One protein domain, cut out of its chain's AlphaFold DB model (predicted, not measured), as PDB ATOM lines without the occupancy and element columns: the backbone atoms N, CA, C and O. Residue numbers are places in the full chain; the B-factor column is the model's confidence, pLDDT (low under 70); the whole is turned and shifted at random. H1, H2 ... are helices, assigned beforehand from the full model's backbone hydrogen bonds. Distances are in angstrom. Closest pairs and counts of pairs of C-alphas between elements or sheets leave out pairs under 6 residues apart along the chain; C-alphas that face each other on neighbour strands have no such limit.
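AT A GLANCE: This is residues 14 to 184 of the 604 residues of the protein "Type III effector HrpK1" of Pseudomonas savastanoi (UniProt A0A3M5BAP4). One long helix, H3, runs along the longest axis; H4 folds back beside it and H10 lies alongside both, an up-and-down bundle in which each helix runs against the one before it. H2 and H5 pack on residues 43 to 54 of H3, the hairpin of H6 and H7 packs on H4 through H7, H8 crosses H10, and H9 lies far out in a loop. The printed part has 171 residues with ten named helices, H1 to H10 in chain order, and no named strand: all helix. It is compact, with a radius of gyration of the C-alphas of 16.1 A and spans of 48 by 32 by 26 A.

HOW THE PARTS SIT: Start at H1, residues 14 to 18: it and H2, residues 20 to 27, touch only at the corner, the closest C-alphas being Ile 16 and Lys 23, 5.2 A. Next comes the hub, H3, residues 41 to 68, which touches H2 with residues 43 to 47 alone; the closest C-alphas are Val 26 and Phe 47, 5.5 A. H4, residues 74 to 88, forms a helical hairpin with H3, opposite ways at a shallow tilt of 23 degrees; the closest C-alphas are Ala 55 and Ala 88, 4.1 A. H5, residues 90 to 93, touches H3, closest at C-alphas 51 and 91, 6.2 A. H6, residues 116 to 124, and H7, residues 131 to 140, form a second helical hairpin, closest at C-alphas 123 and 134, 5.0 A. H7 touches H4 about perpendicular, at 80 degrees, closest at C-alphas 82 and 136, 5.2 A. H8, residues 143 to 150, touches H10, residues 170 to 180, closest at C-alphas 149 and 172, 5.9 A. H10 touches H3 the same way at a shallow tilt of 5 degrees, closest at C-alphas 65 and 178, 6.4 A. H9, residues 156 to 160, touches no helix. Every O i to N i+4 pair is within hydrogen-bond range in H1 to H4 and H6 to H10; H5 is too short for such a pair.

IN THESE COORDINATES: Find C-alpha 14, where H1 begins, at (152.107, 207.763, 141.524). From C-alpha 41 at (145.589, 194.658, 137.847), H3 runs 40.7 A. H4 spans 20.7 A, H10 14.6 A and H7 14.3 A; H10 ends at C-alpha 180, (126.549, 200.860, 171.315).

THE WHOLE: The C-alphas farthest apart, Gly 71 and Pro 105, are 50.2 A apart. The printed part has no cut; the links H2 to H3 and H5 to H6 are long. Mean pLDDT of the printed part is 91.8, with residues 153, 155 and 156 under 70.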
ATOM      1  N   ALA A  14     151.309 206.816 140.747       94.44
ATOM      2  CA  ALA A  14     152.107 207.763 141.524       94.44
ATOM      3  C   ALA A  14     151.384 208.180 142.814       94.44
ATOM      4  O   ALA A  14     152.002 208.208 143.876       94.44
ATOM      5  N   PHE A  15     150.072 208.430 142.746       94.88
ATOM      6  CA  PHE A  15     149.258 208.714 143.927       94.88
ATOM      7  C   PHE A  15     149.231 207.533 144.907       94.88
ATOM      8  O   PHE A  15     149.449 207.738 146.098       94.88
ATOM      9  N   ILE A  16     149.027 206.302 144.420       95.31
ATOM     10  CA  ILE A  16     149.082 205.091 145.255       95.31
ATOM     11  C   ILE A  16     150.450 204.979 145.934       95.31
ATOM     12  O   ILE A  16     150.522 204.832 147.147       95.31
ATOM     13  N   ASN A  17     151.543 205.130 145.184       93.38
ATOM     14  CA  ASN A  17     152.898 205.013 145.724       93.38
ATOM     15  C   ASN A  17     153.277 206.127 146.711       93.38
ATOM     16  O   ASN A  17     154.110 205.896 147.584       93.38
ATOM     17  N   ALA A  18     152.678 207.314 146.589       94.75
ATOM     18  CA  ALA A  18     152.880 208.424 147.519       94.75
ATOM     19  C   ALA A  18     152.134 208.248 148.856       94.75
ATOM     20  O   ALA A  18     152.373 209.015 149.787       94.75
ATOM     21  N   ASN A  19     151.232 207.267 148.953       95.31
ATOM     22  CA  ASN A  19     150.392 207.005 150.117       95.31
ATOM     23  C   ASN A  19     150.689 205.597 150.664       95.31
ATOM     24  O   ASN A  19     150.149 204.627 150.133       95.31
ATOM     25  N   PRO A  20     151.522 205.442 151.710       94.12
ATOM     26  CA  PRO A  20     151.947 204.135 152.214       94.12
ATOM     27  C   PRO A  20     150.788 203.202 152.580       94.12
ATOM     28  O   PRO A  20     150.805 202.045 152.173       94.12
ATOM     29  N   ALA A  21     149.751 203.706 153.259       94.56
ATOM     30  CA  ALA A  21     148.596 202.890 153.639       94.56
ATOM     31  C   ALA A  21     147.822 202.412 152.402       94.56
ATOM     32  O   ALA A  21     147.456 201.246 152.301       94.56
ATOM     33  N   LEU A  22     147.620 203.302 151.423       95.38
ATOM     34  CA  LEU A  22     146.939 202.964 150.172       95.38
ATOM     35  C   LEU A  22     147.759 201.982 149.335       95.38
ATOM     36  O   LEU A  22     147.196 201.067 148.743       95.38
ATOM     37  N   LYS A  23     149.081 202.154 149.296       95.69
ATOM     38  CA  LYS A  23     149.994 201.237 148.621       95.69
ATOM     39  C   LYS A  23     149.869 199.835 149.204       95.69
ATOM     40  O   LYS A  23     149.606 198.911 148.445       95.69
ATOM     41  N   THR A  24     149.994 199.698 150.524       95.88
ATOM     42  CA  THR A  24     149.842 198.416 151.222       95.88
ATOM     43  C   THR A  24     148.451 197.825 150.989       95.88
ATOM     44  O   THR A  24     148.344 196.667 150.605       95.88
ATOM     45  N   ALA A  25     147.385 198.623 151.128       95.75
ATOM     46  CA  ALA A  25     146.004 198.172 150.938       95.75
ATOM     47  C   ALA A  25     145.732 197.642 149.524       95.75
ATOM     48  O   ALA A  25     145.012 196.658 149.342       95.75
ATOM     49  N   VAL A  26     146.296 198.307 148.513       96.31
ATOM     50  CA  VAL A  26     146.198 197.869 147.122       96.31
ATOM     51  C   VAL A  26     146.993 196.589 146.914       96.31
ATOM     52  O   VAL A  26     146.467 195.684 146.285       96.31
ATOM     53  N   ASP A  27     148.216 196.512 147.436       94.75
ATOM     54  CA  ASP A  27     149.127 195.374 147.271       94.75
ATOM     55  C   ASP A  27     148.521 194.065 147.797       94.75
ATOM     56  O   ASP A  27     148.504 193.052 147.107       94.75
ATOM     57  N   VAL A  28     147.890 194.112 148.973       93.19
ATOM     58  CA  VAL A  28     147.227 192.943 149.579       93.19
ATOM     59  C   VAL A  28     145.783 192.748 149.103       93.19
ATOM     60  O   VAL A  28     145.079 191.861 149.582       93.19
ATOM     61  N   GLY A  29     145.299 193.569 148.165       88.06
ATOM     62  CA  GLY A  29     143.871 193.707 147.869       88.06
ATOM     63  C   GLY A  29     143.165 192.413 147.445       88.06
ATOM     64  O   GLY A  29     141.961 192.275 147.675       88.06
ATOM     65  N   LYS A  30     143.885 191.468 146.822       85.00
ATOM     66  CA  LYS A  30     143.338 190.178 146.371       85.00
ATOM     67  C   LYS A  30     143.499 189.059 147.397       85.00
ATOM     68  O   LYS A  30     142.526 188.351 147.650       85.00
ATOM     69  N   ASP A  31     144.717 188.859 147.887       76.19
ATOM     70  CA  ASP A  31     145.098 187.661 148.645       76.19
ATOM     71  C   ASP A  31     145.179 187.913 150.165       76.19
ATOM     72  O   ASP A  31     145.240 186.956 150.933       76.19
ATOM     73  N   GLY A  32     145.094 189.174 150.607       77.94
ATOM     74  CA  GLY A  32     145.308 189.553 152.004       77.94
ATOM     75  C   GLY A  32     146.743 189.280 152.468       77.94
ATOM     76  O   GLY A  32     147.624 188.974 151.664       77.94
ATOM     77  N   GLY A  33     146.978 189.381 153.778       84.31
ATOM     78  CA  GLY A  33     148.244 188.983 154.390       84.31
ATOM     79  C   GLY A  33     149.412 189.916 154.066       84.31
ATOM     80  O   GLY A  33     149.327 191.130 154.248       84.31
ATOM     81  N   ASN A  34     150.528 189.335 153.644       87.25
ATOM     82  CA  ASN A  34     151.815 190.006 153.529       87.25
ATOM     83  C   ASN A  34     151.936 190.825 152.232       87.25
ATOM     84  O   ASN A  34     151.946 190.258 151.142       87.25
ATOM     85  N   ALA A  35     152.182 192.132 152.346       89.69
ATOM     86  CA  ALA A  35     152.502 192.987 151.199       89.69
ATOM     87  C   ALA A  35     153.811 192.535 150.511       89.69
ATOM     88  O   ALA A  35     154.831 192.364 151.184       89.69
ATOM     89  N   ASP A  36     153.827 192.321 149.196       88.62
ATOM     90  CA  ASP A  36     154.996 191.834 148.442       88.62
ATOM     91  C   ASP A  36     155.625 192.895 147.515       88.62
ATOM     92  O   ASP A  36     156.689 192.679 146.925       88.62
ATOM     93  N   GLY A  37     154.997 194.067 147.434       88.94
ATOM     94  CA  GLY A  37     155.405 195.220 146.647       88.94
ATOM     95  C   GLY A  37     154.999 195.152 145.181       88.94
ATOM     96  O   GLY A  37     155.405 196.036 144.416       88.94
ATOM     97  N   LYS A  38     154.235 194.138 144.764       90.62
ATOM     98  CA  LYS A  38     153.843 193.901 143.374       90.62
ATOM     99  C   LYS A  38     152.352 194.146 143.180       90.62
ATOM    100  O   LYS A  38     151.550 193.230 143.050       90.62
ATOM    101  N   ILE A  39     152.015 195.409 142.939       92.56
ATOM    102  CA  ILE A  39     150.652 195.804 142.576       92.56
ATOM    103  C   ILE A  39     150.300 195.310 141.164       92.56
ATOM    104  O   ILE A  39     150.835 195.801 140.164       92.56
ATOM    105  N   THR A  40     149.347 194.381 141.064       91.94
ATOM    106  CA  THR A  40     148.795 193.905 139.791       91.94
ATOM    107  C   THR A  40     147.412 194.492 139.494       91.94
ATOM    108  O   THR A  40     146.694 195.008 140.352       91.94
ATOM    109  N   ASN A  41     146.962 194.328 138.245       90.62
ATOM    110  CA  ASN A  41     145.589 194.658 137.847       90.62
ATOM    111  C   ASN A  41     144.518 193.880 138.626       90.62
ATOM    112  O   ASN A  41     143.374 194.341 138.710       90.62
ATOM    113  N   LYS A  42     144.853 192.694 139.153       92.12
ATOM    114  CA  LYS A  42     143.924 191.918 139.977       92.12
ATOM    115  C   LYS A  42     143.785 192.545 141.361       92.12
ATOM    116  O   LYS A  42     142.654 192.645 141.829       92.12
ATOM    117  N   ASP A  43     144.875 193.035 141.939       94.88
ATOM    118  CA  ASP A  43     144.875 193.631 143.280       94.88
ATOM    119  C   ASP A  43     144.164 194.981 143.260       94.88
ATOM    120  O   ASP A  43     143.233 195.196 144.030       94.88
ATOM    121  N   LEU A  44     144.440 195.814 142.250       95.06
ATOM    122  CA  LEU A  44     143.688 197.050 141.999       95.06
ATOM    123  C   LEU A  44     142.175 196.804 141.864       95.06
ATOM    124  O   LEU A  44     141.363 197.586 142.359       95.06
ATOM    125  N   LYS A  45     141.774 195.729 141.168       94.88
ATOM    126  CA  LYS A  45     140.357 195.370 141.001       94.88
ATOM    127  C   LYS A  45     139.745 194.885 142.317       94.88
ATOM    128  O   LYS A  45     138.601 195.229 142.606       94.88
ATOM    129  N   ALA A  46     140.469 194.063 143.070       95.56
ATOM    130  CA  ALA A  46     139.993 193.506 144.326       95.56
ATOM    131  C   ALA A  46     139.887 194.586 145.411       95.56
ATOM    132  O   ALA A  46     138.836 194.702 146.034       95.56
ATOM    133  N   PHE A  47     140.895 195.454 145.536       96.00
ATOM    134  CA  PHE A  47     140.866 196.617 146.419       96.00
ATOM    135  C   PHE A  47     139.666 197.527 146.127       96.00
ATOM    136  O   PHE A  47     138.893 197.821 147.035       96.00
ATOM    137  N   ALA A  48     139.441 197.899 144.859       95.69
ATOM    138  CA  ALA A  48     138.285 198.718 144.481       95.69
ATOM    139  C   ALA A  48     136.952 198.059 144.883       95.69
ATOM    140  O   ALA A  48     136.112 198.699 145.510       95.69
ATOM    141  N   LYS A  49     136.794 196.756 144.614       96.88
ATOM    142  CA  LYS A  49     135.601 195.992 145.009       96.88
ATOM    143  C   LYS A  49     135.422 195.931 146.533       96.88
ATOM    144  O   LYS A  49     134.295 195.965 147.024       96.88
ATOM    145  N   ASN A  50     136.514 195.809 147.287       95.75
ATOM    146  CA  ASN A  50     136.472 195.779 148.748       95.75
ATOM    147  C   ASN A  50     136.066 197.143 149.317       95.75
ATOM    148  O   ASN A  50     135.258 197.179 150.240       95.75
ATOM    149  N   MET A  51     136.559 198.241 148.735       96.81
ATOM    150  CA  MET A  51     136.136 199.602 149.084       96.81
ATOM    151  C   MET A  51     134.651 199.836 148.771       96.81
ATOM    152  O   MET A  51     133.929 200.306 149.643       96.81
ATOM    153  N   GLU A  52     134.168 199.438 147.587       97.94
ATOM    154  CA  GLU A  52     132.739 199.513 147.223       97.94
ATOM    155  C   GLU A  52     131.871 198.745 148.230       97.94
ATOM    156  O   GLU A  52     130.934 199.290 148.807       97.94
ATOM    157  N   LYS A  53     132.239 197.495 148.536       97.94
ATOM    158  CA  LYS A  53     131.521 196.681 149.523       97.94
ATOM    159  C   LYS A  53     131.575 197.288 150.930       97.94
ATOM    160  O   LYS A  53     130.636 197.118 151.707       97.94
ATOM    161  N   ALA A  54     132.683 197.917 151.312       98.06
ATOM    162  CA  ALA A  54     132.808 198.567 152.611       98.06
ATOM    163  C   ALA A  54     131.888 199.792 152.705       98.06
ATOM    164  O   ALA A  54     131.174 199.910 153.700       98.06
ATOM    165  N   ALA A  55     131.843 200.620 151.659       98.25
ATOM    166  CA  ALA A  55     130.928 201.754 151.549       98.25
ATOM    167  C   ALA A  55     129.455 201.310 151.601       98.25
ATOM    168  O   ALA A  55     128.719 201.782 152.461       98.25
ATOM    169  N   ASP A  56     129.059 200.305 150.809       98.44
ATOM    170  CA  ASP A  56     127.687 199.768 150.815       98.44
ATOM    171  C   ASP A  56     127.240 199.285 152.205       98.44
ATOM    172  O   ASP A  56     126.066 199.367 152.567       98.44
ATOM    173  N   ASN A  57     128.160 198.702 152.980       98.12
ATOM    174  CA  ASN A  57     127.851 198.247 154.334       98.12
ATOM    175  C   ASN A  57     127.752 199.414 155.316       98.12
ATOM    176  O   ASN A  57     126.861 199.398 156.159       98.12
ATOM    177  N   ALA A  58     128.628 200.414 155.196       98.31
ATOM    178  CA  ALA A  58     128.560 201.623 156.008       98.31
ATOM    179  C   ALA A  58     127.242 202.378 155.784       98.31
ATOM    180  O   ALA A  58     126.586 202.754 156.753       98.31
ATOM    181  N   ASP A  59     126.807 202.510 154.528       98.50
ATOM    182  CA  ASP A  59     125.531 203.138 154.177       98.50
ATOM    183  C   ASP A  59     124.345 202.379 154.782       98.50
ATOM    184  O   ASP A  59     123.432 202.988 155.337       98.50
ATOM    185  N   LYS A  60     124.370 201.039 154.741       98.50
ATOM    186  CA  LYS A  60     123.339 200.203 155.382       98.50
ATOM    187  C   LYS A  60     123.329 200.352 156.898       98.50
ATOM    188  O   LYS A  60     122.249 200.406 157.482       98.50
ATOM    189  N   ASP A  61     124.499 200.390 157.530       98.06
ATOM    190  CA  ASP A  61     124.611 200.549 158.980       98.06
ATOM    191  C   ASP A  61     124.080 201.923 159.421       98.06
ATOM    192  O   ASP A  61     123.267 201.992 160.343       98.06
ATOM    193  N   LEU A  62     124.448 202.997 158.712       98.12
ATOM    194  CA  LEU A  62     123.945 204.349 158.970       98.12
ATOM    195  C   LEU A  62     122.434 204.458 158.725       98.12
ATOM    196  O   LEU A  62     121.712 204.982 159.573       98.12
ATOM    197  N   ALA A  63     121.939 203.946 157.594       98.38
ATOM    198  CA  ALA A  63     120.514 203.985 157.269       98.38
ATOM    199  C   ALA A  63     119.680 203.236 158.315       98.38
ATOM    200  O   ALA A  63     118.668 203.757 158.778       98.38
ATOM    201  N   LYS A  64     120.141 202.053 158.744       98.19
ATOM    202  CA  LYS A  64     119.467 201.273 159.785       98.19
ATOM    203  C   LYS A  64     119.469 201.995 161.130       98.19
ATOM    204  O   LYS A  64     118.453 201.997 161.815       98.19
ATOM    205  N   TYR A  65     120.581 202.635 161.494       97.88
ATOM    206  CA  TYR A  65     120.645 203.447 162.706       97.88
ATOM    207  C   TYR A  65     119.633 204.603 162.666       97.88
ATOM    208  O   TYR A  65     118.921 204.820 163.644       97.88
ATOM    209  N   MET A  66     119.533 205.320 161.541       97.06
ATOM    210  CA  MET A  66     118.578 206.424 161.380       97.06
ATOM    211  C   MET A  66     117.118 205.949 161.389       97.06
ATOM    212  O   MET A  66     116.256 206.647 161.918       97.06
ATOM    213  N   GLU A  67     116.842 204.770 160.826       96.50
ATOM    214  CA  GLU A  67     115.521 204.128 160.868       96.50
ATOM    215  C   GLU A  67     115.122 203.749 162.302       96.50
ATOM    216  O   GLU A  67     114.003 204.030 162.726       96.50
ATOM    217  N   ASP A  68     116.048 203.154 163.059       94.88
ATOM    218  CA  ASP A  68     115.804 202.706 164.434       94.88
ATOM    219  C   ASP A  68     115.731 203.864 165.436       94.88
ATOM    220  O   ASP A  68     115.089 203.744 166.481       94.88
ATOM    221  N   ASN A  69     116.396 204.981 165.135       93.56
ATOM    222  CA  ASN A  69     116.548 206.119 166.039       93.56
ATOM    223  C   ASN A  69     116.154 207.435 165.339       93.56
ATOM    224  O   ASN A  69     116.979 208.340 165.211       93.56
ATOM    225  N   PRO A  70     114.884 207.600 164.914       91.31
ATOM    226  CA  PRO A  70     114.438 208.801 164.201       91.31
ATOM    227  C   PRO A  70     114.491 210.077 165.059       91.31
ATOM    228  O   PRO A  70     114.371 211.178 164.529       91.31
ATOM    229  N   GLY A  71     114.638 209.934 166.382       89.06
ATOM    230  CA  GLY A  71     114.824 211.025 167.341       89.06
ATOM    231  C   GLY A  71     116.281 211.287 167.732       89.06
ATOM    232  O   GLY A  71     116.497 212.045 168.672       89.06
ATOM    233  N   ALA A  72     117.260 210.660 167.064       93.56
ATOM    234  CA  ALA A  72     118.670 210.864 167.376       93.56
ATOM    235  C   ALA A  72     119.062 212.340 167.252       93.56
ATOM    236  O   ALA A  72     118.801 212.991 166.237       93.56
ATOM    237  N   ASP A  73     119.704 212.862 168.291       95.38
ATOM    238  CA  ASP A  73     120.157 214.244 168.332       95.38
ATOM    239  C   ASP A  73     121.407 214.458 167.450       95.38
ATOM    240  O   ASP A  73     122.097 213.494 167.091       95.38
ATOM    241  N   PRO A  74     121.724 215.713 167.070       96.38
ATOM    242  CA  PRO A  74     122.753 215.992 166.070       96.38
ATOM    243  C   PRO A  74     124.132 215.403 166.392       96.38
ATOM    244  O   PRO A  74     124.790 214.872 165.499       96.38
ATOM    245  N   GLN A  75     124.573 215.476 167.651       96.94
ATOM    246  CA  GLN A  75     125.889 214.976 168.085       96.94
ATOM    247  C   GLN A  75     125.947 213.440 168.093       96.94
ATOM    248  O   GLN A  75     126.944 212.873 167.649       96.94
ATOM    249  N   SER A  76     124.864 212.760 168.482       97.00
ATOM    250  CA  SER A  76     124.765 211.299 168.383       97.00
ATOM    251  C   SER A  76     124.849 210.822 166.934       97.00
ATOM    252  O   SER A  76     125.612 209.911 166.612       97.00
ATOM    253  N   LEU A  77     124.116 211.477 166.028       97.62
ATOM    254  CA  LEU A  77     124.164 211.158 164.602       97.62
ATOM    255  C   LEU A  77     125.550 211.420 163.997       97.62
ATOM    256  O   LEU A  77     125.998 210.655 163.143       97.62
ATOM    257  N   GLU A  78     126.245 212.471 164.433       97.62
ATOM    258  CA  GLU A  78     127.589 212.777 163.940       97.62
ATOM    259  C   GLU A  78     128.618 211.714 164.349       97.62
ATOM    260  O   GLU A  78     129.448 211.312 163.532       97.62
ATOM    261  N   MET A  79     128.502 211.154 165.555       97.00
ATOM    262  CA  MET A  79     129.330 210.016 165.971       97.00
ATOM    263  C   MET A  79     129.105 208.788 165.084       97.00
ATOM    264  O   MET A  79     130.063 208.129 164.677       97.00
ATOM    265  N   VAL A  80     127.852 208.509 164.708       98.00
ATOM    266  CA  VAL A  80     127.532 207.410 163.783       98.00
ATOM    267  C   VAL A  80     128.046 207.686 162.372       98.00
ATOM    268  O   VAL A  80     128.533 206.769 161.714       98.00
ATOM    269  N   ARG A  81     128.011 208.936 161.899       97.75
ATOM    270  CA  ARG A  81     128.622 209.308 160.612       97.75
ATOM    271  C   ARG A  81     130.134 209.104 160.625       97.75
ATOM    272  O   ARG A  81     130.661 208.533 159.674       97.75
ATOM    273  N   SER A  82     130.814 209.498 161.700       97.06
ATOM    274  CA  SER A  82     132.251 209.251 161.883       97.06
ATOM    275  C   SER A  82     132.570 207.747 161.872       97.06
ATOM    276  O   SER A  82     133.458 207.295 161.141       97.06
ATOM    277  N   ALA A  83     131.786 206.939 162.594       97.44
ATOM    278  CA  ALA A  83     131.885 205.476 162.565       97.44
ATOM    279  C   ALA A  83     131.648 204.901 161.156       97.44
ATOM    280  O   ALA A  83     132.392 204.031 160.702       97.44
ATOM    281  N   ALA A  84     130.650 205.406 160.426       98.12
ATOM    282  CA  ALA A  84     130.347 204.983 159.060       98.12
ATOM    283  C   ALA A  84     131.481 205.340 158.082       98.12
ATOM    284  O   ALA A  84     131.838 204.526 157.231       98.12
ATOM    285  N   VAL A  85     132.120 206.506 158.236       97.81
ATOM    286  CA  VAL A  85     133.316 206.875 157.461       97.81
ATOM    287  C   VAL A  85     134.447 205.883 157.721       97.81
ATOM    288  O   VAL A  85     135.052 205.397 156.762       97.81
ATOM    289  N   MET A  86     134.706 205.517 158.979       97.12
ATOM    290  CA  MET A  86     135.675 204.460 159.285       97.12
ATOM    291  C   MET A  86     135.271 203.127 158.661       97.12
ATOM    292  O   MET A  86     136.080 202.490 157.988       97.12
ATOM    293  N   ARG A  87     133.997 202.740 158.790       97.56
ATOM    294  CA  ARG A  87     133.458 201.487 158.254       97.56
ATOM    295  C   ARG A  87     133.611 201.376 156.735       97.56
ATOM    296  O   ARG A  87     133.911 200.285 156.240       97.56
ATOM    297  N   ALA A  88     133.429 202.483 156.018       98.19
ATOM    298  CA  ALA A  88     133.596 202.583 154.571       98.19
ATOM    299  C   ALA A  88     135.070 202.510 154.139       98.19
ATOM    300  O   ALA A  88     135.372 202.059 153.037       98.19
ATOM    301  N   ASN A  89     135.988 202.919 155.017       97.38
ATOM    302  CA  ASN A  89     137.425 202.958 154.754       97.38
ATOM    303  C   ASN A  89     138.199 201.810 155.421       97.38
ATOM    304  O   ASN A  89     139.428 201.824 155.393       97.38
ATOM    305  N   MET A  90     137.520 200.791 155.964       95.81
ATOM    306  CA  MET A  90     138.178 199.648 156.612       95.81
ATOM    307  C   MET A  90     139.261 198.984 155.749       95.81
ATOM    308  O   MET A  90     140.349 198.793 156.280       95.81
ATOM    309  N   PRO A  91     139.067 198.706 154.439       95.25
ATOM    310  CA  PRO A  91     140.127 198.098 153.628       95.25
ATOM    311  C   PRO A  91     141.419 198.926 153.567       95.25
ATOM    312  O   PRO A  91     142.490 198.377 153.334       95.25
ATOM    313  N   LEU A  92     141.321 200.245 153.758       95.50
ATOM    314  CA  LEU A  92     142.467 201.142 153.857       95.50
ATOM    315  C   LEU A  92     143.014 201.202 155.290       95.50
ATOM    316  O   LEU A  92     144.226 201.158 155.479       95.50
ATOM    317  N   ALA A  93     142.136 201.297 156.292       96.06
ATOM    318  CA  ALA A  93     142.517 201.417 157.697       96.06
ATOM    319  C   ALA A  93     143.257 200.174 158.218       96.06
ATOM    320  O   ALA A  93     144.256 200.323 158.917       96.06
ATOM    321  N   THR A  94     142.839 198.965 157.829       95.00
ATOM    322  CA  THR A  94     143.497 197.711 158.252       95.00
ATOM    323  C   THR A  94     144.911 197.576 157.693       95.00
ATOM    324  O   THR A  94     145.767 196.930 158.279       95.00
ATOM    325  N   ALA A  95     145.189 198.207 156.553       94.94
ATOM    326  CA  ALA A  95     146.506 198.203 155.924       94.94
ATOM    327  C   ALA A  95     147.384 199.394 156.350       94.94
ATOM    328  O   ALA A  95     148.503 199.532 155.855       94.94
ATOM    329  N   ALA A  96     146.879 200.282 157.213       95.31
ATOM    330  CA  ALA A  96     147.543 201.541 157.531       95.31
ATOM    331  C   ALA A  96     148.666 201.415 158.565       95.31
ATOM    332  O   ALA A  96     149.474 202.338 158.674       95.31
ATOM    333  N   ASP A  97     148.719 200.305 159.303       94.12
ATOM    334  CA  ASP A  97     149.813 200.029 160.230       94.12
ATOM    335  C   ASP A  97     151.163 200.005 159.479       94.12
ATOM    336  O   ASP A  97     151.300 199.275 158.488       94.12
ATOM    337  N   PRO A  98     152.163 200.809 159.894       93.12
ATOM    338  CA  PRO A  98     153.476 200.825 159.256       93.12
ATOM    339  C   PRO A  98     154.160 199.454 159.203       93.12
ATOM    340  O   PRO A  98     154.923 199.206 158.267       93.12
ATOM    341  N   HIS A  99     153.862 198.558 160.147       94.06
ATOM    342  CA  HIS A  99     154.416 197.204 160.184       94.06
ATOM    343  C   HIS A  99     153.885 196.312 159.050       94.06
ATOM    344  O   HIS A  99     154.539 195.344 158.669       94.06
ATOM    345  N   HIS A 100     152.768 196.670 158.409       93.88
ATOM    346  CA  HIS A 100     152.262 195.954 157.230       93.88
ATOM    347  C   HIS A 100     153.027 196.290 155.941       93.88
ATOM    348  O   HIS A 100     152.870 195.616 154.918       93.88
ATOM    349  N   ALA A 101     153.847 197.345 155.947       91.19
ATOM    350  CA  ALA A 101     154.534 197.804 154.752       91.19
ATOM    351  C   ALA A 101     155.635 196.834 154.290       91.19
ATOM    352  O   ALA A 101     156.344 196.187 155.066       91.19
ATOM    353  N   VAL A 102     155.843 196.786 152.973       89.75
ATOM    354  CA  VAL A 102     156.958 196.052 152.363       89.75
ATOM    355  C   VAL A 102     158.285 196.586 152.898       89.75
ATOM    356  O   VAL A 102     158.574 197.775 152.775       89.75
ATOM    357  N   GLY A 103     159.116 195.687 153.431       86.62
ATOM    358  CA  GLY A 103     160.438 196.033 153.953       86.62
ATOM    359  C   GLY A 103     160.438 196.607 155.372       86.62
ATOM    360  O   GLY A 103     161.492 197.063 155.813       86.62
ATOM    361  N   ALA A 104     159.306 196.576 156.088       90.56
ATOM    362  CA  ALA A 104     159.288 196.862 157.520       90.56
ATOM    363  C   ALA A 104     160.211 195.873 158.281       90.56
ATOM    364  O   ALA A 104     160.199 194.678 157.966       90.56
ATOM    365  N   PRO A 105     161.028 196.333 159.251       86.62
ATOM    366  CA  PRO A 105     161.967 195.474 159.989       86.62
ATOM    367  C   PRO A 105     161.299 194.323 160.755       86.62
ATOM    368  O   PRO A 105     161.877 193.252 160.912       86.62
ATOM    369  N   ASP A 106     160.078 194.553 161.207       89.38
ATOM    370  CA  ASP A 106     159.219 193.700 162.021       89.38
ATOM    371  C   ASP A 106     157.878 193.487 161.312       89.38
ATOM    372  O   ASP A 106     156.802 193.632 161.885       89.38
ATOM    373  N   LYS A 107     157.969 193.173 160.017       90.81
ATOM    374  CA  LYS A 107     156.816 193.070 159.132       90.81
ATOM    375  C   LYS A 107     155.758 192.086 159.643       90.81
ATOM    376  O   LYS A 107     156.065 190.916 159.887       90.81
ATOM    377  N   THR A 108     154.511 192.541 159.683       91.25
ATOM    378  CA  THR A 108     153.326 191.750 160.036       91.25
ATOM    379  C   THR A 108     152.362 191.605 158.851       91.25
ATOM    380  O   THR A 108     152.446 192.322 157.851       91.25
ATOM    381  N   ASP A 109     151.460 190.626 158.945       91.00
ATOM    382  CA  ASP A 109     150.372 190.431 157.984       91.00
ATOM    383  C   ASP A 109     149.265 191.468 158.186       91.00
ATOM    384  O   ASP A 109     148.923 191.784 159.320       91.00
ATOM    385  N   VAL A 110     148.621 191.902 157.095       90.75
ATOM    386  CA  VAL A 110     147.328 192.595 157.187       90.75
ATOM    387  C   VAL A 110     146.269 191.575 157.617       90.75
ATOM    388  O   VAL A 110     145.774 190.793 156.800       90.75
ATOM    389  N   ASP A 111     145.938 191.580 158.905       86.81
ATOM    390  CA  ASP A 111     145.085 190.591 159.581       86.81
ATOM    391  C   ASP A 111     143.606 191.008 159.692       86.81
ATOM    392  O   ASP A 111     142.761 190.231 160.137       86.81
ATOM    393  N   GLY A 112     143.278 192.216 159.228       89.25
ATOM    394  CA  GLY A 112     141.930 192.781 159.277       89.25
ATOM    395  C   GLY A 112     141.648 193.630 160.518       89.25
ATOM    396  O   GLY A 112     140.561 194.206 160.595       89.25
ATOM    397  N   ASN A 113     142.617 193.760 161.426       92.50
ATOM    398  CA  ASN A 113     142.525 194.616 162.598       92.50
ATOM    399  C   ASN A 113     143.043 196.027 162.309       92.50
ATOM    400  O   ASN A 113     143.849 196.273 161.409       92.50
ATOM    401  N   VAL A 114     142.550 196.979 163.092       95.06
ATOM    402  CA  VAL A 114     142.939 198.385 163.061       95.06
ATOM    403  C   VAL A 114     143.442 198.776 164.442       95.06
ATOM    404  O   VAL A 114     142.721 198.643 165.427       95.06
ATOM    405  N   SER A 115     144.669 199.291 164.496       93.88
ATOM    406  CA  SER A 115     145.325 199.768 165.715       93.88
ATOM    407  C   SER A 115     145.309 201.301 165.803       93.88
ATOM    408  O   SER A 115     145.185 202.010 164.796       93.88
ATOM    409  N   ALA A 116     145.511 201.846 167.009       93.88
ATOM    410  CA  ALA A 116     145.736 203.285 167.189       93.88
ATOM    411  C   ALA A 116     146.927 203.794 166.357       93.88
ATOM    412  O   ALA A 116     146.912 204.925 165.864       93.88
ATOM    413  N   GLU A 117     147.971 202.974 166.224       93.44
ATOM    414  CA  GLU A 117     149.166 203.289 165.446       93.44
ATOM    415  C   GLU A 117     148.861 203.368 163.949       93.44
ATOM    416  O   GLU A 117     149.183 204.382 163.321       93.44
ATOM    417  N   GLY A 118     148.135 202.388 163.404       94.94
ATOM    418  CA  GLY A 118     147.669 202.409 162.020       94.94
ATOM    419  C   GLY A 118     146.806 203.631 161.709       94.94
ATOM    420  O   GLY A 118     147.031 204.317 160.708       94.94
ATOM    421  N   LEU A 119     145.881 204.003 162.600       96.12
ATOM    422  CA  LEU A 119     145.082 205.223 162.429       96.12
ATOM    423  C   LEU A 119     145.936 206.499 162.467       96.12
ATOM    424  O   LEU A 119     145.753 207.397 161.639       96.12
ATOM    425  N   LYS A 120     146.920 206.584 163.371       94.75
ATOM    426  CA  LYS A 120     147.862 207.717 163.428       94.75
ATOM    427  C   LYS A 120     148.723 207.812 162.166       94.75
ATOM    428  O   LYS A 120     148.971 208.923 161.682       94.75
ATOM    429  N   ALA A 121     149.153 206.681 161.610       93.69
ATOM    430  CA  ALA A 121     149.883 206.623 160.347       93.69
ATOM    431  C   ALA A 121     149.009 207.066 159.162       93.69
ATOM    432  O   ALA A 121     149.461 207.847 158.312       93.69
ATOM    433  N   LEU A 122     147.731 206.663 159.146       94.06
ATOM    434  CA  LEU A 122     146.755 207.071 158.133       94.06
ATOM    435  C   LEU A 122     146.597 208.600 158.072       94.06
ATOM    436  O   LEU A 122     146.559 209.182 156.986       94.06
ATOM    437  N   ILE A 123     146.600 209.267 159.229       93.19
ATOM    438  CA  ILE A 123     146.499 210.731 159.339       93.19
ATOM    439  C   ILE A 123     147.749 211.432 158.780       93.19
ATOM    440  O   ILE A 123     147.631 212.363 157.969       93.19
ATOM    441  N   LYS A 124     148.942 211.001 159.218       90.06
ATOM    442  CA  LYS A 124     150.210 211.732 159.030       90.06
ATOM    443  C   LYS A 124     150.862 211.524 157.664       90.06
ATOM    444  O   LYS A 124     151.367 212.484 157.089       90.06
ATOM    445  N   SER A 125     150.843 210.301 157.141       84.12
ATOM    446  CA  SER A 125     151.757 209.894 156.060       84.12
ATOM    447  C   SER A 125     151.082 209.691 154.704       84.12
ATOM    448  O   SER A 125     151.700 209.154 153.794       84.12
ATOM    449  N   ASN A 126     149.824 210.112 154.549       90.62
ATOM    450  CA  ASN A 126     149.024 209.853 153.349       90.62
ATOM    451  C   ASN A 126     148.475 211.171 152.747       90.62
ATOM    452  O   ASN A 126     147.448 211.700 153.212       90.62
ATOM    453  N   PRO A 127     149.191 211.782 151.780       91.38
ATOM    454  CA  PRO A 127     148.792 213.037 151.149       91.38
ATOM    455  C   PRO A 127     147.598 212.864 150.200       91.38
ATOM    456  O   PRO A 127     147.539 211.951 149.381       91.38
ATOM    457  N   GLY A 128     146.654 213.806 150.267       89.19
ATOM    458  CA  GLY A 128     145.481 213.835 149.386       89.19
ATOM    459  C   GLY A 128     144.327 212.912 149.796       89.19
ATOM    460  O   GLY A 128     143.294 212.934 149.133       89.19
ATOM    461  N   LEU A 129     144.450 212.151 150.893       91.31
ATOM    462  CA  LEU A 129     143.291 211.515 151.534       91.31
ATOM    463  C   LEU A 129     142.349 212.563 152.144       91.31
ATOM    464  O   LEU A 129     142.793 213.637 152.562       91.31
ATOM    465  N   SER A 130     141.053 212.242 152.210       92.31
ATOM    466  CA  SER A 130     140.013 213.187 152.628       92.31
ATOM    467  C   SER A 130     140.193 213.668 154.072       92.31
ATOM    468  O   SER A 130     140.601 212.912 154.957       92.31
ATOM    469  N   GLY A 131     139.848 214.934 154.324       91.75
ATOM    470  CA  GLY A 131     139.868 215.508 155.674       91.75
ATOM    471  C   GLY A 131     138.954 214.749 156.637       91.75
ATOM    472  O   GLY A 131     139.369 214.445 157.750       91.75
ATOM    473  N   THR A 132     137.770 214.343 156.173       92.56
ATOM    474  CA  THR A 132     136.795 213.570 156.956       92.56
ATOM    475  C   THR A 132     137.343 212.214 157.402       92.56
ATOM    476  O   THR A 132     137.159 211.833 158.556       92.56
ATOM    477  N   LEU A 133     138.073 211.496 156.533       94.81
ATOM    478  CA  LEU A 133     138.730 210.246 156.925       94.81
ATOM    479  C   LEU A 133     139.789 210.500 157.997       94.81
ATOM    480  O   LEU A 133     139.867 209.752 158.968       94.81
ATOM    481  N   LYS A 134     140.592 211.559 157.851       93.88
ATOM    482  CA  LYS A 134     141.622 211.906 158.841       93.88
ATOM    483  C   LYS A 134     141.017 212.314 160.185       93.88
ATOM    484  O   LYS A 134     141.538 211.901 161.213       93.88
ATOM    485  N   GLN A 135     139.922 213.070 160.181       92.94
ATOM    486  CA  GLN A 135     139.183 213.450 161.391       92.94
ATOM    487  C   GLN A 135     138.597 212.223 162.095       92.94
ATOM    488  O   GLN A 135     138.861 212.020 163.278       92.94
ATOM    489  N   SER A 136     137.922 211.347 161.345       95.25
ATOM    490  CA  SER A 136     137.384 210.092 161.886       95.25
ATOM    491  C   SER A 136     138.517 209.228 162.453       95.25
ATOM    492  O   SER A 136     138.475 208.820 163.608       95.25
ATOM    493  N   SER A 137     139.606 209.043 161.700       95.75
ATOM    494  CA  SER A 137     140.784 208.296 162.168       95.75
ATOM    495  C   SER A 137     141.364 208.895 163.451       95.75
ATOM    496  O   SER A 137     141.761 208.159 164.349       95.75
ATOM    497  N   ASN A 138     141.393 210.226 163.570       94.44
ATOM    498  CA  ASN A 138     141.888 210.896 164.766       94.44
ATOM    499  C   ASN A 138     141.005 210.609 165.986       94.44
ATOM    500  O   ASN A 138     141.544 210.285 167.043       94.44
ATOM    501  N   MET A 139     139.681 210.679 165.825       93.12
ATOM    502  CA  MET A 139     138.699 210.364 166.866       93.12
ATOM    503  C   MET A 139     138.809 208.904 167.322       93.12
ATOM    504  O   MET A 139     138.997 208.641 168.506       93.12
ATOM    505  N   TRP A 140     138.770 207.958 166.384       94.44
ATOM    506  CA  TRP A 140     138.793 206.523 166.692       94.44
ATOM    507  C   TRP A 140     140.170 206.010 167.134       94.44
ATOM    508  O   TRP A 140     140.265 204.919 167.682       94.44
ATOM    509  N   SER A 141     141.237 206.800 166.962       94.44
ATOM    510  CA  SER A 141     142.569 206.494 167.515       94.44
ATOM    511  C   SER A 141     142.742 206.874 168.990       94.44
ATOM    512  O   SER A 141     143.784 206.570 169.579       94.44
ATOM    513  N   GLN A 142     141.769 207.575 169.583       92.75
ATOM    514  CA  GLN A 142     141.800 207.943 170.998       92.75
ATOM    515  C   GLN A 142     141.487 206.719 171.857       92.75
ATOM    516  O   GLN A 142     140.522 206.010 171.579       92.75
ATOM    517  N   ALA A 143     142.265 206.495 172.919       90.12
ATOM    518  CA  ALA A 143     142.181 205.288 173.746       90.12
ATOM    519  C   ALA A 143     140.762 205.002 174.269       90.12
ATOM    520  O   ALA A 143     140.335 203.851 174.293       90.12
ATOM    521  N   GLY A 144     140.016 206.045 174.637       87.25
ATOM    522  CA  GLY A 144     138.643 205.931 175.108       87.25
ATOM    523  C   GLY A 144     137.681 205.374 174.063       87.25
ATOM    524  O   GLY A 144     137.024 204.368 174.317       87.25
ATOM    525  N   PHE A 145     137.632 205.971 172.869       91.38
ATOM    526  CA  PHE A 145     136.779 205.466 171.787       91.38
ATOM    527  C   PHE A 145     137.264 204.126 171.243       91.38
ATOM    528  O   PHE A 145     136.449 203.269 170.910       91.38
ATOM    529  N   LEU A 146     138.580 203.920 171.210       91.50
ATOM    530  CA  LEU A 146     139.186 202.670 170.780       91.50
ATOM    531  C   LEU A 146     138.776 201.504 171.690       91.50
ATOM    532  O   LEU A 146     138.349 200.467 171.199       91.50
ATOM    533  N   SER A 147     138.793 201.711 173.013       85.06
ATOM    534  CA  SER A 147     138.297 200.728 173.983       85.06
ATOM    535  C   SER A 147     136.803 200.437 173.816       85.06
ATOM    536  O   SER A 147     136.376 199.306 174.030       85.06
ATOM    537  N   GLN A 148     135.996 201.437 173.449       84.75
ATOM    538  CA  GLN A 148     134.558 201.248 173.241       84.75
ATOM    539  C   GLN A 148     134.247 200.442 171.973       84.75
ATOM    540  O   GLN A 148     133.290 199.664 171.969       84.75
ATOM    541  N   VAL A 149     135.012 200.634 170.892       89.62
ATOM    542  CA  VAL A 149     134.802 199.894 169.639       89.62
ATOM    543  C   VAL A 149     135.387 198.481 169.693       89.62
ATOM    544  O   VAL A 149     134.732 197.560 169.214       89.62
ATOM    545  N   ASP A 150     136.540 198.284 170.336       87.38
ATOM    546  CA  ASP A 150     137.138 196.964 170.607       87.38
ATOM    547  C   ASP A 150     136.113 196.033 171.289       87.38
ATOM    548  O   ASP A 150     135.777 194.954 170.792       87.38
ATOM    549  N   GLU A 151     135.469 196.514 172.356       82.25
ATOM    550  CA  GLU A 151     134.476 195.720 173.083       82.25
ATOM    551  C   GLU A 151     133.081 195.680 172.430       82.25
ATOM    552  O   GLU A 151     132.151 195.052 172.961       82.25
ATOM    553  N   ALA A 152     132.882 196.348 171.292       82.81
ATOM    554  CA  ALA A 152     131.561 196.484 170.699       82.81
ATOM    555  C   ALA A 152     130.969 195.127 170.286       82.81
ATOM    556  O   ALA A 152     131.568 194.332 169.564       82.81
ATOM    557  N   GLY A 153     129.741 194.863 170.743       69.69
ATOM    558  CA  GLY A 153     129.036 193.606 170.480       69.69
ATOM    559  C   GLY A 153     129.420 192.444 171.407       69.69
ATOM    560  O   GLY A 153     128.832 191.361 171.281       69.69
ATOM    561  N   LEU A 154     130.338 192.643 172.361       75.00
ATOM    562  CA  LEU A 154     130.706 191.637 173.357       75.00
ATOM    563  C   LEU A 154     129.783 191.684 174.576       75.00
ATOM    564  O   LEU A 154     129.594 192.716 175.214       75.00
ATOM    565  N   THR A 155     129.216 190.533 174.938       68.00
ATOM    566  CA  THR A 155     128.319 190.403 176.095       68.00
ATOM    567  C   THR A 155     128.535 189.068 176.810       68.00
ATOM    568  O   THR A 155     129.063 188.106 176.233       68.00
ATOM    569  N   GLY A 156     128.145 189.006 178.089       68.19
ATOM    570  CA  GLY A 156     128.221 187.799 178.920       68.19
ATOM    571  C   GLY A 156     129.593 187.122 178.864       68.19
ATOM    572  O   GLY A 156     130.627 187.772 179.001       68.19
ATOM    573  N   ARG A 157     129.615 185.813 178.577       73.06
ATOM    574  CA  ARG A 157     130.857 185.017 178.518       73.06
ATOM    575  C   ARG A 157     131.885 185.536 177.515       73.06
ATOM    576  O   ARG A 157     133.069 185.349 177.754       73.06
ATOM    577  N   LYS A 158     131.451 186.133 176.395       76.25
ATOM    578  CA  LYS A 158     132.388 186.697 175.412       76.25
ATOM    579  C   LYS A 158     133.115 187.892 176.008       76.25
ATOM    580  O   LYS A 158     134.328 187.928 175.921       76.25
ATOM    581  N   LYS A 159     132.387 188.794 176.676       76.94
ATOM    582  CA  LYS A 159     132.984 189.936 177.379       76.94
ATOM    583  C   LYS A 159     133.886 189.483 178.533       76.94
ATOM    584  O   LYS A 159     134.991 189.979 178.669       76.94
ATOM    585  N   ALA A 160     133.460 188.490 179.315       74.38
ATOM    586  CA  ALA A 160     134.264 187.955 180.418       74.38
ATOM    587  C   ALA A 160     135.602 187.346 179.954       74.38
ATOM    588  O   ALA A 160     136.620 187.482 180.629       74.38
ATOM    589  N   ALA A 161     135.591 186.666 178.806       75.56
ATOM    590  CA  ALA A 161     136.759 186.009 178.226       75.56
ATOM    591  C   ALA A 161     137.580 186.910 177.286       75.56
ATOM    592  O   ALA A 161     138.589 186.444 176.759       75.56
ATOM    593  N   HIS A 162     137.135 188.145 177.036       79.44
ATOM    594  CA  HIS A 162     137.819 189.090 176.157       79.44
ATOM    595  C   HIS A 162     138.851 189.885 176.937       79.44
ATOM    596  O   HIS A 162     138.522 190.458 177.975       79.44
ATOM    597  N   SER A 163     140.074 189.933 176.423       75.19
ATOM    598  CA  SER A 163     141.110 190.836 176.909       75.19
ATOM    599  C   SER A 163     141.168 192.018 175.952       75.19
ATOM    600  O   SER A 163     141.632 191.813 174.834       75.19
ATOM    601  N   PRO A 164     140.698 193.212 176.363       77.56
ATOM    602  CA  PRO A 164     140.747 194.392 175.511       77.56
ATOM    603  C   PRO A 164     142.183 194.657 175.071       77.56
ATOM    604  O   PRO A 164     143.077 194.820 175.910       77.56
ATOM    605  N   ASP A 165     142.399 194.656 173.766       80.12
ATOM    606  CA  ASP A 165     143.697 194.818 173.115       80.12
ATOM    607  C   ASP A 165     143.790 196.140 172.345       80.12
ATOM    608  O   ASP A 165     144.845 196.466 171.799       80.12
ATOM    609  N   GLN A 166     142.720 196.945 172.378       85.88
ATOM    610  CA  GLN A 166     142.622 198.230 171.695       85.88
ATOM    611  C   GLN A 166     142.814 198.114 170.180       85.88
ATOM    612  O   GLN A 166     143.280 199.059 169.536       85.88
ATOM    613  N   VAL A 167     142.436 196.980 169.592       90.62
ATOM    614  CA  VAL A 167     142.254 196.876 168.146       90.62
ATOM    615  C   VAL A 167     140.791 196.629 167.810       90.62
ATOM    616  O   VAL A 167     139.988 196.227 168.646       90.62
ATOM    617  N   PHE A 168     140.406 196.932 166.575       93.69
ATOM    618  CA  PHE A 168     139.048 196.673 166.106       93.69
ATOM    619  C   PHE A 168     139.025 196.300 164.632       93.69
ATOM    620  O   PHE A 168     139.890 196.705 163.856       93.69
ATOM    621  N   ASP A 169     137.986 195.579 164.230       93.44
ATOM    622  CA  ASP A 169     137.736 195.217 162.842       93.44
ATOM    623  C   ASP A 169     136.441 195.855 162.290       93.44
ATOM    624  O   ASP A 169     135.763 196.684 162.909       93.44
ATOM    625  N   ALA A 170     136.076 195.477 161.064       94.62
ATOM    626  CA  ALA A 170     134.875 195.993 160.413       94.62
ATOM    627  C   ALA A 170     133.578 195.536 161.108       94.62
ATOM    628  O   ALA A 170     132.563 196.232 161.023       94.62
ATOM    629  N   SER A 171     133.597 194.368 161.757       93.38
ATOM    630  CA  SER A 171     132.474 193.842 162.524       93.38
ATOM    631  C   SER A 171     132.303 194.620 163.820       93.38
ATOM    632  O   SER A 171     131.175 194.997 164.123       93.38
ATOM    633  N   ASN A 172     133.387 194.916 164.541       93.81
ATOM    634  CA  ASN A 172     133.362 195.770 165.726       93.81
ATOM    635  C   ASN A 172     132.688 197.110 165.420       93.81
ATOM    636  O   ASN A 172     131.753 197.497 166.113       93.81
ATOM    637  N   MET A 173     133.077 197.779 164.328       95.31
ATOM    638  CA  MET A 173     132.484 199.069 163.954       95.31
ATOM    639  C   MET A 173     130.989 198.956 163.601       95.31
ATOM    640  O   MET A 173     130.180 199.767 164.050       95.31
ATOM    641  N   SER A 174     130.589 197.929 162.840       95.94
ATOM    642  CA  SER A 174     129.170 197.677 162.535       95.94
ATOM    643  C   SER A 174     128.353 197.352 163.795       95.94
ATOM    644  O   SER A 174     127.218 197.806 163.939       95.94
ATOM    645  N   GLU A 175     128.910 196.565 164.716       93.25
ATOM    646  CA  GLU A 175     128.272 196.233 165.992       93.25
ATOM    647  C   GLU A 175     128.186 197.455 166.905       93.25
ATOM    648  O   GLU A 175     127.146 197.662 167.529       93.25
ATOM    649  N   TRP A 176     129.211 198.310 166.918       94.44
ATOM    650  CA  TRP A 176     129.193 199.571 167.648       94.44
ATOM    651  C   TRP A 176     128.056 200.466 167.149       94.44
ATOM    652  O   TRP A 176     127.214 200.859 167.952       94.44
ATOM    653  N   ILE A 177     127.934 200.683 165.830       95.81
ATOM    654  CA  ILE A 177     126.844 201.486 165.239       95.81
ATOM    655  C   ILE A 177     125.465 200.938 165.636       95.81
ATOM    656  O   ILE A 177     124.551 201.695 165.955       95.81
ATOM    657  N   ARG A 178     125.295 199.613 165.618       92.62
ATOM    658  CA  ARG A 178     123.990 198.975 165.849       92.62
ATOM    659  C   ARG A 178     123.603 198.878 167.317       92.62
ATOM    660  O   ARG A 178     122.414 198.898 167.632       92.62
ATOM    661  N   LYS A 179     124.578 198.668 168.201       87.12
ATOM    662  CA  LYS A 179     124.325 198.267 169.590       87.12
ATOM    663  C   LYS A 179     124.815 199.264 170.620       87.12
ATOM    664  O   LYS A 179     124.216 199.300 171.687       87.12
ATOM    665  N   SER A 180     125.857 200.028 170.325       87.62
ATOM    666  CA  SER A 180     126.549 200.860 171.315       87.62
ATOM    667  C   SER A 180     126.459 202.354 171.024       87.62
ATOM    668  O   SER A 180     126.631 203.146 171.944       87.62
ATOM    669  N   ALA A 181     126.199 202.743 169.774       93.19
ATOM    670  CA  ALA A 181     126.105 204.141 169.386       93.19
ATOM    671  C   ALA A 181     125.052 204.882 170.229       93.19
ATOM    672  O   ALA A 181     123.970 204.333 170.481       93.19
ATOM    673  N   PRO A 182     125.353 206.123 170.650       92.62
ATOM    674  CA  PRO A 182     124.438 206.912 171.453       92.62
ATOM    675  C   PRO A 182     123.207 207.236 170.620       92.62
ATOM    676  O   PRO A 182     123.336 207.566 169.449       92.62
ATOM    677  N   LYS A 183     122.023 207.130 171.216       92.00
ATOM    678  CA  LYS A 183     120.736 207.355 170.534       92.00
ATOM    679  C   LYS A 183     120.129 208.715 170.841       92.00
ATOM    680  O   LYS A 183     119.180 209.120 170.179       92.00
ATOM    681  N   ASN A 184     120.635 209.380 171.873       89.88
ATOM    682  CA  ASN A 184     120.213 210.696 172.310       89.88
ATOM    683  C   ASN A 184     121.356 211.408 173.040       89.88
ATOM    684  O   ASN A 184     122.398 210.815 173.336       89.88
TER     685      ASN A 184